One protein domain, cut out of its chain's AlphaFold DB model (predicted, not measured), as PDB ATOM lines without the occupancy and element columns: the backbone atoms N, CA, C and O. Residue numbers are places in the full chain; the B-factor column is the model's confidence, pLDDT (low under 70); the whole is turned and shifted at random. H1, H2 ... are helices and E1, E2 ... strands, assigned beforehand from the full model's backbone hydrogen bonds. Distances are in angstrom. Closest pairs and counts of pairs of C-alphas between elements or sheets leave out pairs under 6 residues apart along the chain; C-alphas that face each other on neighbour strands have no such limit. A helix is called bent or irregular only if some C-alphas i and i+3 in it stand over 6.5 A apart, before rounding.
ATOM      1  N   ALA A   5     182.358 139.433  97.730       71.50
ATOM      2  CA  ALA A   5     183.188 139.524  98.930       71.50
ATOM      3  C   ALA A   5     184.145 140.733  98.953       71.50
ATOM      4  O   ALA A   5     184.624 141.103 100.018       71.50
ATOM      5  N   SER A   6     184.432 141.343  97.798       82.62
ATOM      6  CA  SER A   6     185.277 142.544  97.699       82.62
ATOM      7  C   SER A   6     184.504 143.857  97.884       82.62
ATOM      8  O   SER A   6     185.119 144.915  97.989       82.62
ATOM      9  N   ILE A   7     183.167 143.805  97.924       85.25
ATOM     10  CA  ILE A   7     182.307 144.979  98.098       85.25
ATOM     11  C   ILE A   7     182.251 145.325  99.586       85.25
ATOM     12  O   ILE A   7     181.707 144.565 100.382       85.25
ATOM     13  N   GLY A   8     182.782 146.492  99.952       86.69
ATOM     14  CA  GLY A   8     182.744 146.983 101.331       86.69
ATOM     15  C   GLY A   8     181.489 147.795 101.652       86.69
ATOM     16  O   GLY A   8     181.090 147.881 102.811       86.69
ATOM     17  N   TYR A   9     180.861 148.394 100.635       90.06
ATOM     18  CA  TYR A   9     179.732 149.310 100.807       90.06
ATOM     19  C   TYR A   9     178.713 149.179  99.677       90.06
ATOM     20  O   TYR A   9     179.075 148.977  98.517       90.06
ATOM     21  N   VAL A  10     177.439 149.365 100.013       86.69
ATOM     22  CA  VAL A  10     176.357 149.566  99.046       86.69
ATOM     23  C   VAL A  10     175.859 150.998  99.178       86.69
ATOM     24  O   VAL A  10     175.564 151.454 100.279       86.69
ATOM     25  N   ALA A  11     175.764 151.706  98.058       86.50
ATOM     26  CA  ALA A  11     175.243 153.063  97.997       86.50
ATOM     27  C   ALA A  11     174.062 153.145  97.027       86.50
ATOM     28  O   ALA A  11     174.019 152.475  95.994       86.50
ATOM     29  N   HIS A  12     173.084 153.979  97.341       85.06
ATOM     30  CA  HIS A  12     171.959 154.241  96.462       85.06
ATOM     31  C   HIS A  12     171.420 155.642  96.713       85.06
ATOM     32  O   HIS A  12     171.430 156.142  97.834       85.06
ATOM     33  N   VAL A  13     170.939 156.275  95.651       77.81
ATOM     34  CA  VAL A  13     170.162 157.504  95.757       77.81
ATOM     35  C   VAL A  13     168.706 157.088  95.890       77.81
ATOM     36  O   VAL A  13     168.152 156.498  94.967       77.81
ATOM     37  N   HIS A  14     168.105 157.350  97.046       70.25
ATOM     38  CA  HIS A  14     166.724 156.956  97.323       70.25
ATOM     39  C   HIS A  14     165.723 157.743  96.476       70.25
ATOM     40  O   HIS A  14     164.664 157.227  96.124       70.25
ATOM     41  N   CYS A  15     166.065 158.988  96.140       68.94
ATOM     42  CA  CYS A  15     165.228 159.853  95.333       68.94
ATOM     43  C   CYS A  15     166.078 160.779  94.464       68.94
ATOM     44  O   CYS A  15     167.045 161.385  94.935       68.94
ATOM     45  N   PHE A  16     165.680 160.895  93.202       67.88
ATOM     46  CA  PHE A  16     166.211 161.869  92.268       67.88
ATOM     47  C   PHE A  16     165.137 162.910  91.949       67.88
ATOM     48  O   PHE A  16     163.973 162.562  91.772       67.88
ATOM     49  N   HIS A  17     165.540 164.171  91.819       65.50
ATOM     50  CA  HIS A  17     164.723 165.245  91.260       65.50
ATOM     51  C   HIS A  17     165.366 165.764  89.970       65.50
ATOM     52  O   HIS A  17     166.580 165.646  89.788       65.50
ATOM     53  N   TYR A  18     164.570 166.331  89.067       59.28
ATOM     54  CA  TYR A  18     165.072 166.901  87.818       59.28
ATOM     55  C   TYR A  18     165.049 168.426  87.887       59.28
ATOM     56  O   TYR A  18     164.002 169.030  88.079       59.28
ATOM     57  N   GLU A  19     166.197 169.062  87.672       59.47
ATOM     58  CA  GLU A  19     166.304 170.519  87.564       59.47
ATOM     59  C   GLU A  19     167.093 170.877  86.308       59.47
ATOM     60  O   GLU A  19     168.197 170.378  86.097       59.47
ATOM     61  N   ASN A  20     166.531 171.725  85.443       66.31
ATOM     62  CA  ASN A  20     167.150 172.093  84.163       66.31
ATOM     63  C   ASN A  20     167.579 170.864  83.331       66.31
ATOM     64  O   ASN A  20     168.664 170.835  82.753       66.31
ATOM     65  N   SER A  21     166.734 169.824  83.304       64.94
ATOM     66  CA  SER A  21     167.004 168.517  82.671       64.94
ATOM     67  C   SER A  21     168.182 167.732  83.267       64.94
ATOM     68  O   SER A  21     168.649 166.765  82.667       64.94
ATOM     69  N   ARG A  22     168.670 168.119  84.451       64.94
ATOM     70  CA  ARG A  22     169.715 167.403  85.186       64.94
ATOM     71  C   ARG A  22     169.115 166.665  86.367       64.94
ATOM     72  O   ARG A  22     168.430 167.250  87.200       64.94
ATOM     73  N   MET A  23     169.426 165.381  86.442       69.12
ATOM     74  CA  MET A  23     169.043 164.527  87.550       69.12
ATOM     75  C   MET A  23     169.936 164.810  88.762       69.12
ATOM     76  O   MET A  23     171.160 164.719  88.676       69.12
ATOM     77  N   CYS A  24     169.319 165.158  89.881       71.69
ATOM     78  CA  CYS A  24     169.987 165.564  91.104       71.69
ATOM     79  C   CYS A  24     169.499 164.695  92.274       71.69
ATOM     80  O   CYS A  24     168.305 164.405  92.359       71.69
ATOM     81  N   PRO A  25     170.385 164.236  93.168       76.69
ATOM     82  CA  PRO A  25     169.978 163.454  94.330       76.69
ATOM     83  C   PRO A  25     169.252 164.342  95.347       76.69
ATOM     84  O   PRO A  25     169.709 165.439  95.655       76.69
ATOM     85  N   ALA A  26     168.141 163.847  95.886       75.19
ATOM     86  CA  ALA A  26     167.438 164.454  97.019       75.19
ATOM     87  C   ALA A  26     167.765 163.736  98.340       75.19
ATOM     88  O   ALA A  26     167.777 164.348  99.405       75.19
ATOM     89  N   GLU A  27     168.084 162.442  98.277       79.50
ATOM     90  CA  GLU A  27     168.465 161.642  99.440       79.50
ATOM     91  C   GLU A  27     169.455 160.550  99.038       79.50
ATOM     92  O   GLU A  27     169.262 159.848  98.040       79.50
ATOM     93  N   ILE A  28     170.518 160.400  99.827       83.81
ATOM     94  CA  ILE A  28     171.590 159.437  99.583       83.81
ATOM     95  C   ILE A  28     171.688 158.485 100.770       83.81
ATOM     96  O   ILE A  28     171.937 158.906 101.900       83.81
ATOM     97  N   GLY A  29     171.540 157.192 100.486       83.94
ATOM     98  CA  GLY A  29     171.755 156.104 101.428       83.94
ATOM     99  C   GLY A  29     173.064 155.373 101.139       83.94
ATOM    100  O   GLY A  29     173.350 155.001  99.999       83.94
ATOM    101  N   VAL A  30     173.856 155.132 102.181       86.06
ATOM    102  CA  VAL A  30     175.061 154.299 102.127       86.06
ATOM    103  C   VAL A  30     175.059 153.338 103.303       86.06
ATOM    104  O   VAL A  30     174.798 153.714 104.444       86.06
ATOM    105  N   VAL A  31     175.381 152.080 103.039       86.19
ATOM    106  CA  VAL A  31     175.430 151.034 104.052       86.19
ATOM    107  C   VAL A  31     176.705 150.214 103.912       86.19
ATOM    108  O   VAL A  31     177.091 149.818 102.811       86.19
ATOM    109  N   GLN A  32     177.373 149.966 105.036       87.06
ATOM    110  CA  GLN A  32     178.517 149.063 105.085       87.06
ATOM    111  C   GLN A  32     178.051 147.614 104.912       87.06
ATOM    112  O   GLN A  32     177.083 147.179 105.535       87.06
ATOM    113  N   VAL A  33     178.770 146.850 104.094       84.62
ATOM    114  CA  VAL A  33     178.606 145.400 103.993       84.62
ATOM    115  C   VAL A  33     179.504 144.756 105.040       84.62
ATOM    116  O   VAL A  33     180.714 144.980 105.055       84.62
ATOM    117  N   LEU A  34     178.912 143.971 105.937       79.81
ATOM    118  CA  LEU A  34     179.658 143.243 106.957       79.81
ATOM    119  C   LEU A  34     179.965 141.811 106.493       79.81
ATOM    120  O   LEU A  34     179.147 141.204 105.793       79.81
ATOM    121  N   PRO A  35     181.110 141.236 106.905       78.88
ATOM    122  CA  PRO A  35     181.355 139.806 106.772       78.88
ATOM    123  C   PRO A  35     180.273 138.976 107.474       78.88
ATOM    124  O   PRO A  35     179.669 139.411 108.458       78.88
ATOM    125  N   ARG A  36     180.055 137.740 107.001       74.50
ATOM    126  CA  ARG A  36     179.142 136.798 107.669       74.50
ATOM    127  C   ARG A  36     179.558 136.600 109.130       74.50
ATOM    128  O   ARG A  36     180.727 136.356 109.405       74.50
ATOM    129  N   GLY A  37     178.583 136.652 110.037       72.12
ATOM    130  CA  GLY A  37     178.785 136.412 111.470       72.12
ATOM    131  C   GLY A  37     178.971 137.673 112.317       72.12
ATOM    132  O   GLY A  37     178.913 137.568 113.538       72.12
ATOM    133  N   ILE A  38     179.123 138.855 111.707       76.62
ATOM    134  CA  ILE A  38     179.100 140.122 112.449       76.62
ATOM    135  C   ILE A  38     177.643 140.580 112.630       76.62
ATOM    136  O   ILE A  38     176.895 140.603 111.649       76.62
ATOM    137  N   PRO A  39     177.214 140.943 113.854       78.06
ATOM    138  CA  PRO A  39     175.862 141.429 114.105       78.06
ATOM    139  C   PRO A  39     175.514 142.702 113.323       78.06
ATOM    140  O   PRO A  39     176.287 143.658 113.285       78.06
ATOM    141  N   ASP A  40     174.285 142.780 112.810       74.50
ATOM    142  CA  ASP A  40     173.788 143.940 112.052       74.50
ATOM    143  C   ASP A  40     173.810 145.261 112.835       74.50
ATOM    144  O   ASP A  40     173.918 146.327 112.236       74.50
ATOM    145  N   LYS A  41     173.775 145.211 114.171       78.31
ATOM    146  CA  LYS A  41     173.907 146.397 115.037       78.31
ATOM    147  C   LYS A  41     175.269 147.096 114.930       78.31
ATOM    148  O   LYS A  41     175.383 148.253 115.311       78.31
ATOM    149  N   GLU A  42     176.295 146.406 114.435       78.06
ATOM    150  CA  GLU A  42     177.640 146.965 114.223       78.06
ATOM    151  C   GLU A  42     177.782 147.595 112.831       78.06
ATOM    152  O   GLU A  42     178.816 148.176 112.492       78.06
ATOM    153  N   ARG A  43     176.731 147.497 112.009       83.19
ATOM    154  CA  ARG A  43     176.720 148.007 110.648       83.19
ATOM    155  C   ARG A  43     176.655 149.522 110.661       83.19
ATOM    156  O   ARG A  43     175.709 150.122 111.166       83.19
ATOM    157  N   LYS A  44     177.629 150.151 110.009       85.69
ATOM    158  CA  LYS A  44     177.576 151.588 109.754       85.69
ATOM    159  C   LYS A  44     176.569 151.874 108.642       85.69
ATOM    160  O   LYS A  44     176.642 151.291 107.556       85.69
ATOM    161  N   THR A  45     175.674 152.820 108.896       84.88
ATOM    162  CA  THR A  45     174.724 153.361 107.919       84.88
ATOM    163  C   THR A  45     174.850 154.875 107.869       84.88
ATOM    164  O   THR A  45     174.966 155.518 108.912       84.88
ATOM    165  N   LEU A  46     174.783 155.434 106.669       84.44
ATOM    166  CA  LEU A  46     174.664 156.861 106.424       84.44
ATOM    167  C   LEU A  46     173.388 157.100 105.621       84.44
ATOM    168  O   LEU A  46     173.209 156.513 104.555       84.44
ATOM    169  N   LEU A  47     172.531 157.982 106.124       81.62
ATOM    170  CA  LEU A  47     171.427 158.559 105.371       81.62
ATOM    171  C   LEU A  47     171.571 160.074 105.436       81.62
ATOM    172  O   LEU A  47     171.691 160.629 106.527       81.62
ATOM    173  N   VAL A  48     171.618 160.712 104.271       78.56
ATOM    174  CA  VAL A  48     171.824 162.153 104.143       78.56
ATOM    175  C   VAL A  48     170.789 162.713 103.185       78.56
ATOM    176  O   VAL A  48     170.713 162.287 102.028       78.56
ATOM    177  N   THR A  49     170.024 163.690 103.661       78.00
ATOM    178  CA  THR A  49     169.026 164.396 102.859       78.00
ATOM    179  C   THR A  49     169.610 165.712 102.370       78.00
ATOM    180  O   THR A  49     170.191 166.485 103.136       78.00
ATOM    181  N   ILE A  50     169.446 165.981 101.082       76.25
ATOM    182  CA  ILE A  50     169.927 167.213 100.474       76.25
ATOM    183  C   ILE A  50     168.826 168.268 100.597       76.25
ATOM    184  O   ILE A  50     167.761 168.163  99.990       76.25
ATOM    185  N   ASN A  51     169.086 169.283 101.419       67.69
ATOM    186  CA  ASN A  51     168.345 170.528 101.437       67.69
ATOM    187  C   ASN A  51     168.589 171.279 100.132       67.69
ATOM    188  O   ASN A  51     169.691 171.744  99.835       67.69
ATOM    189  N   ASN A  52     167.518 171.403  99.370       62.59
ATOM    190  CA  ASN A  52     167.511 172.042  98.075       62.59
ATOM    191  C   ASN A  52     167.104 173.518  98.172       62.59
ATOM    192  O   ASN A  52     166.597 174.047  97.204       62.59
ATOM    193  N   THR A  53     167.285 174.227  99.291       54.50
ATOM    194  CA  THR A  53     166.913 175.660  99.374       54.50
ATOM    195  C   THR A  53     167.550 176.536  98.284       54.50
ATOM    196  O   THR A  53     166.919 177.497  97.853       54.50
ATOM    197  N   ASP A  54     168.734 176.168  97.778       49.16
ATOM    198  CA  ASP A  54     169.415 176.860  96.666       49.16
ATOM    199  C   ASP A  54     169.053 176.312  95.269       49.16
ATOM    200  O   ASP A  54     169.486 176.843  94.247       49.16
ATOM    201  N   LEU A  55     168.263 175.238  95.208       52.88
ATOM    202  CA  LEU A  55     167.854 174.533  93.993       52.88
ATOM    203  C   LEU A  55     166.335 174.666  93.883       52.88
ATOM    204  O   LEU A  55     165.597 174.240  94.768       52.88
ATOM    205  N   LYS A  56     165.813 175.282  92.822       51.09
ATOM    206  CA  LYS A  56     164.367 175.545  92.748       51.09
ATOM    207  C   LYS A  56     163.615 174.238  92.491       51.09
ATOM    208  O   LYS A  56     163.343 173.878  91.350       51.09
ATOM    209  N   MET A  57     163.247 173.538  93.562       52.69
ATOM    210  CA  MET A  57     162.358 172.383  93.503       52.69
ATOM    211  C   MET A  57     160.978 172.832  93.035       52.69
ATOM    212  O   MET A  57     160.384 173.754  93.602       52.69
ATOM    213  N   CYS A  58     160.439 172.165  92.016       54.47
ATOM    214  CA  CYS A  58     159.049 172.387  91.663       54.47
ATOM    215  C   CYS A  58     158.131 171.737  92.717       54.47
ATOM    216  O   CYS A  58     158.494 170.775  93.399       54.47
ATOM    217  N   LEU A  59     156.912 172.263  92.859       53.16
ATOM    218  CA  LEU A  59     155.911 171.772  93.819       53.16
ATOM    219  C   LEU A  59     155.579 170.279  93.643       53.16
ATOM    220  O   LEU A  59     155.223 169.615  94.617       53.16
ATOM    221  N   ALA A  60     155.685 169.751  92.419       53.94
ATOM    222  CA  ALA A  60     155.447 168.339  92.134       53.94
ATOM    223  C   ALA A  60     156.549 167.455  92.737       53.94
ATOM    224  O   ALA A  60     156.239 166.501  93.450       53.94
ATOM    225  N   ASP A  61     157.814 167.838  92.552       53.41
ATOM    226  CA  ASP A  61     158.964 167.129  93.119       53.41
ATOM    227  C   ASP A  61     158.932 167.153  94.651       53.41
ATOM    228  O   ASP A  61     159.195 166.145  95.298       53.41
ATOM    229  N   TRP A  62     158.523 168.274  95.256       54.28
ATOM    230  CA  TRP A  62     158.380 168.375  96.714       54.28
ATOM    231  C   TRP A  62     157.370 167.379  97.286       54.28
ATOM    232  O   TRP A  62     157.638 166.728  98.298       54.28
ATOM    233  N   ARG A  63     156.227 167.204  96.616       54.81
ATOM    234  CA  ARG A  63     155.198 166.246  97.043       54.81
ATOM    235  C   ARG A  63     155.668 164.801  96.902       54.81
ATOM    236  O   ARG A  63     155.407 163.996  97.793       54.81
ATOM    237  N   VAL A  64     156.374 164.481  95.819       53.19
ATOM    238  CA  VAL A  64     156.971 163.152  95.619       53.19
ATOM    239  C   VAL A  64     158.018 162.868  96.699       53.19
ATOM    240  O   VAL A  64     157.993 161.793  97.297       53.19
ATOM    241  N   ASN A  65     158.858 163.852  97.029       51.53
ATOM    242  CA  ASN A  65     159.896 163.723  98.053       51.53
ATOM    243  C   ASN A  65     159.318 163.430  99.444       51.53
ATOM    244  O   ASN A  65     159.830 162.553 100.135       51.53
ATOM    245  N   ILE A  66     158.225 164.097  99.838       53.91
ATOM    246  CA  ILE A  66     157.545 163.821 101.117       53.91
ATOM    247  C   ILE A  66     157.041 162.380 101.175       53.91
ATOM    248  O   ILE A  66     157.297 161.675 102.146       53.91
ATOM    249  N   VAL A  67     156.352 161.925 100.126       48.44
ATOM    250  CA  VAL A  67     155.760 160.580 100.092       48.44
ATOM    251  C   VAL A  67     156.837 159.495 100.115       48.44
ATOM    252  O   VAL A  67     156.652 158.456 100.741       48.44
ATOM    253  N   VAL A  68     157.963 159.719  99.443       47.12
ATOM    254  CA  VAL A  68     159.074 158.762  99.397       47.12
ATOM    255  C   VAL A  68     159.848 158.737 100.713       47.12
ATOM    256  O   VAL A  68     160.129 157.650 101.214       47.12
ATOM    257  N   SER A  69     160.131 159.899 101.308       51.12
ATOM    258  CA  SER A  69     160.768 159.988 102.627       51.12
ATOM    259  C   SER A  69     159.943 159.265 103.692       51.12
ATOM    260  O   SER A  69     160.502 158.517 104.488       51.12
ATOM    261  N   ASP A  70     158.619 159.438 103.665       50.94
ATOM    262  CA  ASP A  70     157.685 158.810 104.605       50.94
ATOM    263  C   ASP A  70     157.577 157.284 104.403       50.94
ATOM    264  O   ASP A  70     157.465 156.523 105.363       50.94
ATOM    265  N   LYS A  71     157.658 156.802 103.152       44.47
ATOM    266  CA  LYS A  71     157.381 155.389 102.818       44.47
ATOM    267  C   LYS A  71     158.608 154.498 102.616       44.47
ATOM    268  O   LYS A  71     158.483 153.278 102.744       44.47
ATOM    269  N   ILE A  72     159.768 155.057 102.264       46.72
ATOM    270  CA  ILE A  72     160.950 154.290 101.820       46.72
ATOM    271  C   ILE A  72     162.111 154.355 102.826       46.72
ATOM    272  O   ILE A  72     162.918 153.422 102.876       46.72
ATOM    273  N   SER A  73     162.162 155.362 103.704       52.75
ATOM    274  CA  SER A  73     163.168 155.452 104.770       52.75
ATOM    275  C   SER A  73     162.917 154.421 105.884       52.75
ATOM    276  O   SER A  73     162.417 154.734 106.961       52.75
ATOM    277  N   LYS A  74     163.291 153.160 105.646       56.09
ATOM    278  CA  LYS A  74     163.385 152.110 106.682       56.09
ATOM    279  C   LYS A  74     164.803 151.961 107.251       56.09
ATOM    280  O   LYS A  74     165.112 150.945 107.870       56.09
ATOM    281  N   LEU A  75     165.683 152.937 107.016       51.69
ATOM    282  CA  LEU A  75     166.998 152.974 107.655       51.69
ATOM    283  C   LEU A  75     166.848 153.453 109.111       51.69
ATOM    284  O   LEU A  75     166.001 154.305 109.379       51.69
ATOM    285  N   PRO A  76     167.624 152.902 110.062       47.50
ATOM    286  CA  PRO A  76     167.529 153.283 111.468       47.50
ATOM    287  C   PRO A  76     167.770 154.788 111.685       47.50
ATOM    288  O   PRO A  76     168.553 155.416 110.974       47.50
ATOM    289  N   THR A  77     167.097 155.322 112.710       40.56
ATOM    290  CA  THR A  77     166.844 156.727 113.112       40.56
ATOM    291  C   THR A  77     168.053 157.621 113.386       40.56
ATOM    292  O   THR A  77     167.898 158.721 113.916       40.56
ATOM    293  N   ASN A  78     169.253 157.233 112.968       44.69
ATOM    294  CA  ASN A  78     170.426 158.103 113.010       44.69
ATOM    295  C   ASN A  78     170.381 159.064 111.810       44.69
ATOM    296  O   ASN A  78     171.324 159.146 111.025       44.69
ATOM    297  N   PHE A  79     169.236 159.732 111.648       50.47
ATOM    298  CA  PHE A  79     168.965 160.750 110.652       50.47
ATOM    299  C   PHE A  79     169.949 161.888 110.876       50.47
ATOM    300  O   PHE A  79     169.862 162.630 111.854       50.47
ATOM    301  N   ILE A  80     170.925 162.002 109.986       51.56
ATOM    302  CA  ILE A  80     171.863 163.104 110.022       51.56
ATOM    303  C   ILE A  80     171.452 164.013 108.871       51.56
ATOM    304  O   ILE A  80     171.783 163.749 107.723       51.56
ATOM    305  N   GLY A  81     170.675 165.037 109.239       58.69
ATOM    306  CA  GLY A  81     170.657 166.391 108.684       58.69
ATOM    307  C   GLY A  81     170.080 166.641 107.287       58.69
ATOM    308  O   GLY A  81     170.203 165.854 106.352       58.69
ATOM    309  N   GLN A  82     169.500 167.834 107.160       68.12
ATOM    310  CA  GLN A  82     169.266 168.535 105.903       68.12
ATOM    311  C   GLN A  82     170.545 169.304 105.540       68.12
ATOM    312  O   GLN A  82     170.930 170.216 106.268       68.12
ATOM    313  N   TYR A  83     171.205 168.934 104.442       76.94
ATOM    314  CA  TYR A  83     172.490 169.513 104.022       76.94
ATOM    315  C   TYR A  83     172.417 170.143 102.648       76.94
ATOM    316  O   TYR A  83     171.701 169.649 101.788       76.94
ATOM    317  N   THR A  84     173.236 171.150 102.371       82.81
ATOM    318  CA  THR A  84     173.483 171.522 100.974       82.81
ATOM    319  C   THR A  84     174.023 170.314 100.193       82.81
ATOM    320  O   THR A  84     174.613 169.387 100.761       82.81
ATOM    321  N   ARG A  85     173.862 170.310  98.864       82.62
ATOM    322  CA  ARG A  85     174.363 169.210  98.017       82.62
ATOM    323  C   ARG A  85     175.851 168.937  98.254       82.62
ATOM    324  O   ARG A  85     176.245 167.785  98.405       82.62
ATOM    325  N   ALA A  86     176.664 169.991  98.327       85.81
ATOM    326  CA  ALA A  86     178.106 169.872  98.524       85.81
ATOM    327  C   ALA A  86     178.461 169.219  99.872       85.81
ATOM    328  O   ALA A  86     179.320 168.339  99.926       85.81
ATOM    329  N   GLU A  87     177.778 169.607 100.950       87.62
ATOM    330  CA  GLU A  87     177.963 169.011 102.276       87.62
ATOM    331  C   GLU A  87     177.531 167.544 102.302       87.62
ATOM    332  O   GLU A  87     178.214 166.702 102.889       87.62
ATOM    333  N   ALA A  88     176.421 167.217 101.637       86.19
ATOM    334  CA  ALA A  88     175.936 165.849 101.559       86.19
ATOM    335  C   ALA A  88     176.908 164.937 100.806       86.19
ATOM    336  O   ALA A  88     177.261 163.855 101.280       86.19
ATOM    337  N   GLU A  89     177.391 165.396  99.653       89.44
ATOM    338  CA  GLU A  89     178.414 164.707  98.872       89.44
ATOM    339  C   GLU A  89     179.715 164.535  99.660       89.44
ATOM    340  O   GLU A  89     180.335 163.471  99.605       89.44
ATOM    341  N   GLN A  90     180.119 165.553 100.426       90.94
ATOM    342  CA  GLN A  90     181.303 165.468 101.274       90.94
ATOM    343  C   GLN A  90     181.139 164.407 102.363       90.94
ATOM    344  O   GLN A  90     182.019 163.568 102.529       90.94
ATOM    345  N   ARG A  91     179.982 164.354 103.029       90.19
ATOM    346  CA  ARG A  91     179.689 163.322 104.036       90.19
ATOM    347  C   ARG A  91     179.733 161.911 103.467       90.19
ATOM    348  O   ARG A  91     180.234 161.009 104.130       90.19
ATOM    349  N   VAL A  92     179.248 161.714 102.242       89.75
ATOM    350  CA  VAL A  92     179.347 160.419 101.548       89.75
ATOM    351  C   VAL A  92     180.811 160.036 101.318       89.75
ATOM    352  O   VAL A  92     181.186 158.889 101.574       89.75
ATOM    353  N   ARG A  93     181.649 160.986 100.883       91.44
ATOM    354  CA  ARG A  93     183.093 160.764 100.688       91.44
ATOM    355  C   ARG A  93     183.825 160.470 101.996       91.44
ATOM    356  O   ARG A  93     184.711 159.624 101.999       91.44
ATOM    357  N   ASP A  94     183.449 161.128 103.087       91.75
ATOM    358  CA  ASP A  94     184.074 160.927 104.399       91.75
ATOM    359  C   ASP A  94     183.642 159.601 105.043       91.75
ATOM    360  O   ASP A  94     184.411 158.967 105.766       91.75
ATOM    361  N   PHE A  95     182.415 159.154 104.767       90.44
ATOM    362  CA  PHE A  95     181.869 157.912 105.309       90.44
ATOM    363  C   PHE A  95     182.438 156.652 104.645       90.44
ATOM    364  O   PHE A  95     182.556 155.614 105.301       90.44
ATOM    365  N   ILE A  96     182.783 156.723 103.356       90.19
ATOM    366  CA  ILE A  96     183.338 155.603 102.588       90.19
ATOM    367  C   ILE A  96     184.868 155.739 102.545       90.19
ATOM    368  O   ILE A  96     185.378 156.622 101.854       90.19
ATOM    369  N   PRO A  97     185.637 154.855 103.210       90.75
ATOM    370  CA  PRO A  97     187.092 154.913 103.177       90.75
ATOM    371  C   PRO A  97     187.628 154.870 101.744       90.75
ATOM    372  O   PRO A  97     187.174 154.063 100.923       90.75
ATOM    373  N   ARG A  98     188.627 155.707 101.446       87.81
ATOM    374  CA  ARG A  98     189.266 155.758 100.122       87.81
ATOM    375  C   ARG A  98     189.739 154.371  99.680       87.81
ATOM    376  O   ARG A  98     190.320 153.627 100.462       87.81
ATOM    377  N   GLY A  99     189.497 154.047  98.412       85.56
ATOM    378  CA  GLY A  99     189.854 152.754  97.819       85.56
ATOM    379  C   GLY A  99     188.845 151.629  98.077       85.56
ATOM    380  O   GLY A  99     188.951 150.587  97.433       85.56
ATOM    381  N   SER A 100     187.844 151.837  98.943       89.62
ATOM    382  CA  SER A 100     186.768 150.861  99.148       89.62
ATOM    383  C   SER A 100     185.970 150.650  97.868       89.62
ATOM    384  O   SER A 100     185.624 151.608  97.173       89.62
ATOM    385  N   LEU A 101     185.628 149.393  97.588       90.06
ATOM    386  CA  LEU A 101     184.765 149.061  96.468       90.06
ATOM    387  C   LEU A 101     183.299 149.253  96.854       90.06
ATOM    388  O   LEU A 101     182.816 148.666  97.829       90.06
ATOM    389  N   VAL A 102     182.600 150.060  96.062       88.81
ATOM    390  CA  VAL A 102     181.195 150.405  96.265       88.81
ATOM    391  C   VAL A 102     180.348 149.720  95.204       88.81
ATOM    392  O   VAL A 102     180.665 149.744  94.009       88.81
ATOM    393  N   ALA A 103     179.248 149.124  95.638       86.69
ATOM    394  CA  ALA A 103     178.192 148.676  94.751       86.69
ATOM    395  C   ALA A 103     177.034 149.667  94.780       86.69
ATOM    396  O   ALA A 103     176.686 150.200  95.830       86.69
ATOM    397  N   VAL A 104     176.445 149.922  93.619       83.69
ATOM    398  CA  VAL A 104     175.400 150.938  93.466       83.69
ATOM    399  C   VAL A 104     174.145 150.345  92.859       83.69
ATOM    400  O   VAL A 104     174.221 149.437  92.034       83.69
ATOM    401  N   LYS A 105     172.980 150.857  93.242       78.50
ATOM    402  CA  LYS A 105     171.711 150.476  92.611       78.50
ATOM    403  C   LYS A 105     171.340 151.474  91.509       78.50
ATOM    404  O   LYS A 105     171.213 152.667  91.790       78.50
ATOM    405  N   GLY A 106     171.122 150.958  90.295       69.19
ATOM    406  CA  GLY A 106     170.735 151.720  89.098       69.19
ATOM    407  C   GLY A 106     171.901 152.350  88.316       69.19
ATOM    408  O   GLY A 106     172.929 152.725  88.885       69.19
ATOM    409  N   LEU A 107     171.723 152.488  86.994       66.94
ATOM    410  CA  LEU A 107     172.712 153.067  86.067       66.94
ATOM    411  C   LEU A 107     173.021 154.539  86.369       66.94
ATOM    412  O   LEU A 107     174.171 154.969  86.292       66.94
ATOM    413  N   GLU A 108     172.006 155.305  86.753       69.56
ATOM    414  CA  GLU A 108     172.128 156.735  87.060       69.56
ATOM    415  C   GLU A 108     172.945 156.962  88.337       69.56
ATOM    416  O   GLU A 108     173.875 157.774  88.357       69.56
ATOM    417  N   GLY A 109     172.695 156.148  89.370       74.44
ATOM    418  CA  GLY A 109     173.487 156.144  90.598       74.44
ATOM    419  C   GLY A 109     174.964 155.854  90.324       74.44
ATOM    420  O   GLY A 109     175.842 156.504  90.881       74.44
ATOM    421  N   LYS A 110     175.264 154.934  89.404       81.38
ATOM    422  CA  LYS A 110     176.643 154.588  89.031       81.38
ATOM    423  C   LYS A 110     177.433 155.757  88.470       81.38
ATOM    424  O   LYS A 110     178.567 155.962  88.900       81.38
ATOM    425  N   SER A 111     176.860 156.515  87.540       81.56
ATOM    426  CA  SER A 111     177.519 157.704  86.992       81.56
ATOM    427  C   SER A 111     177.708 158.773  88.066       81.56
ATOM    428  O   SER A 111     178.803 159.318  88.195       81.56
ATOM    429  N   TYR A 112     176.684 159.001  88.892       85.38
ATOM    430  CA  TYR A 112     176.736 159.959  89.992       85.38
ATOM    431  C   TYR A 112     177.843 159.634  91.012       85.38
ATOM    432  O   TYR A 112     178.742 160.442  91.230       85.38
ATOM    433  N   PHE A 113     177.853 158.425  91.581       87.25
ATOM    434  CA  PHE A 113     178.834 158.032  92.602       87.25
ATOM    435  C   PHE A 113     180.267 157.947  92.057       87.25
ATOM    436  O   PHE A 113     181.216 158.225  92.788       87.25
ATOM    437  N   ARG A 114     180.443 157.629  90.766       88.94
ATOM    438  CA  ARG A 114     181.748 157.761  90.096       88.94
ATOM    439  C   ARG A 114     182.195 159.217  90.010       88.94
ATOM    440  O   ARG A 114     183.362 159.493  90.265       88.94
ATOM    441  N   GLY A 115     181.278 160.138  89.709       86.88
ATOM    442  CA  GLY A 115     181.535 161.582  89.724       86.88
ATOM    443  C   GLY A 115     181.982 162.108  91.093       86.88
ATOM    444  O   GLY A 115     182.773 163.043  91.154       86.88
ATOM    445  N   LEU A 116     181.574 161.454  92.188       87.88
ATOM    446  CA  LEU A 116     182.058 161.753  93.543       87.88
ATOM    447  C   LEU A 116     183.469 161.212  93.843       87.88
ATOM    448  O   LEU A 116     183.978 161.425  94.943       87.88
ATOM    449  N   GLY A 117     184.101 160.503  92.901       89.75
ATOM    450  CA  GLY A 117     185.426 159.901  93.066       89.75
ATOM    451  C   GLY A 117     185.429 158.529  93.750       89.75
ATOM    452  O   GLY A 117     186.484 158.074  94.193       89.75
ATOM    453  N   LEU A 118     184.276 157.855  93.860       90.44
ATOM    454  CA  LEU A 118     184.183 156.527  94.473       90.44
ATOM    455  C   LEU A 118     184.535 155.408  93.482       90.44
ATOM    456  O   LEU A 118     184.196 155.459  92.296       90.44
ATOM    457  N   HIS A 119     185.153 154.338  93.988       90.44
ATOM    458  CA  HIS A 119     185.459 153.152  93.193       90.44
ATOM    459  C   HIS A 119     184.215 152.258  93.064       90.44
ATOM    460  O   HIS A 119     183.940 151.410  93.910       90.44
ATOM    461  N   VAL A 120     183.437 152.465  91.998       85.69
ATOM    462  CA  VAL A 120     182.181 151.732  91.761       85.69
ATOM    463  C   VAL A 120     182.413 150.482  90.908       85.69
ATOM    464  O   VAL A 120     182.620 150.582  89.691       85.69
ATOM    465  N   GLY A 121     182.350 149.310  91.551       76.19
ATOM    466  CA  GLY A 121     182.721 148.012  90.971       76.19
ATOM    467  C   GLY A 121     181.566 147.093  90.571       76.19
ATOM    468  O   GLY A 121     181.786 146.141  89.822       76.19
ATOM    469  N   ALA A 122     180.351 147.361  91.055       72.94
ATOM    470  CA  ALA A 122     179.168 146.560  90.761       72.94
ATOM    471  C   ALA A 122     177.910 147.432  90.682       72.94
ATOM    472  O   ALA A 122     177.808 148.468  91.341       72.94
ATOM    473  N   GLU A 123     176.959 146.993  89.866       67.31
ATOM    474  CA  GLU A 123     175.668 147.637  89.666       67.31
ATOM    475  C   GLU A 123     174.567 146.613  89.929       67.31
ATOM    476  O   GLU A 123     174.541 145.555  89.302       67.31
ATOM    477  N   PHE A 124     173.654 146.934  90.838       63.72
ATOM    478  CA  PHE A 124     172.439 146.163  91.039       63.72
ATOM    479  C   PHE A 124     171.330 146.757  90.176       63.72
ATOM    480  O   PHE A 124     170.937 147.917  90.359       63.72
ATOM    481  N   ARG A 125     170.803 145.953  89.250       57.28
ATOM    482  CA  ARG A 125     169.509 146.237  88.633       57.28
ATOM    483  C   ARG A 125     168.454 145.959  89.697       57.28
ATOM    484  O   ARG A 125     168.376 144.850  90.211       57.28
TER     485      ARG A 125
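AT A GLANCE: This is residues 5 to 125 of the 133 residues of an uncharacterized protein of Araneus ventricosus (UniProt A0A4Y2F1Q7). A strongly twisted sheet of five strands, with the long bent hairpin of E1 and E2 through its middle, curls round the short helix H3. H2 packs on the same face and H1 on the opposite one, making three layers. The printed part has 121 residues, in the order E1 E2 E3 H1 H2 E4 H3 E5; the mixed sheet runs E3 E2 E1 E4 E5, and the class is mixed, helices and strands. The whole is compact, with a radius of gyration of the C-alphas of 14.4 A, and spans 45 by 28 by 26 A.

HOW THE PARTS SIT: E1, residues 7 to 19, E2, residues 22 to 32, and E3, residues 45 to 50, form a meander, each strand the antiparallel neighbour of the one before; N 14 and O 27 are 2.9 A apart, N 48 and O 28 3.0 A. E1 bends by 54 degrees at residue 15, E2 by 62 degrees at residue 26. E4, residues 101 to 105, is parallel to E1, with N 11 and O 103 at 2.8 A, and to E5, residues 119 to 124, with N 104 and O 122 at 3.0 A. E4, H3, residues 107 to 115, and E5 make a strand-helix-strand unit, two parallel strands with a helix between, its crossover right-handed. H3 touches E5, closest at the C-alphas of Arg 114 and Val 120, 6.3 A. H2, residues 85 to 95, touches E3, closest at the C-alphas of Ile 50 and Arg 85, 5.5 A; its height over the sheet is 9.0 A. H1, residues 59 to 72, runs along E1, at 4 degrees on the local plane. In H1, H2 and H3 every O i to N i+4 pair is within hydrogen-bond range.

IN THESE COORDINATES: E1 begins at C-alpha 7 (182.307, 144.979, 98.098) and is 31.9 A long, E2 28.5 A, H1 19.9 A. E5 ends at C-alpha 124 (172.439, 146.163, 91.039).

THE WHOLE: The C-alphas farthest apart, of Asn 20 and Gly 37, are 46.4 A apart. The printed part has no cut; the links E2 to E3 and H1 to H2 are long. Residues 51 to 82 are among those with pLDDT under 70.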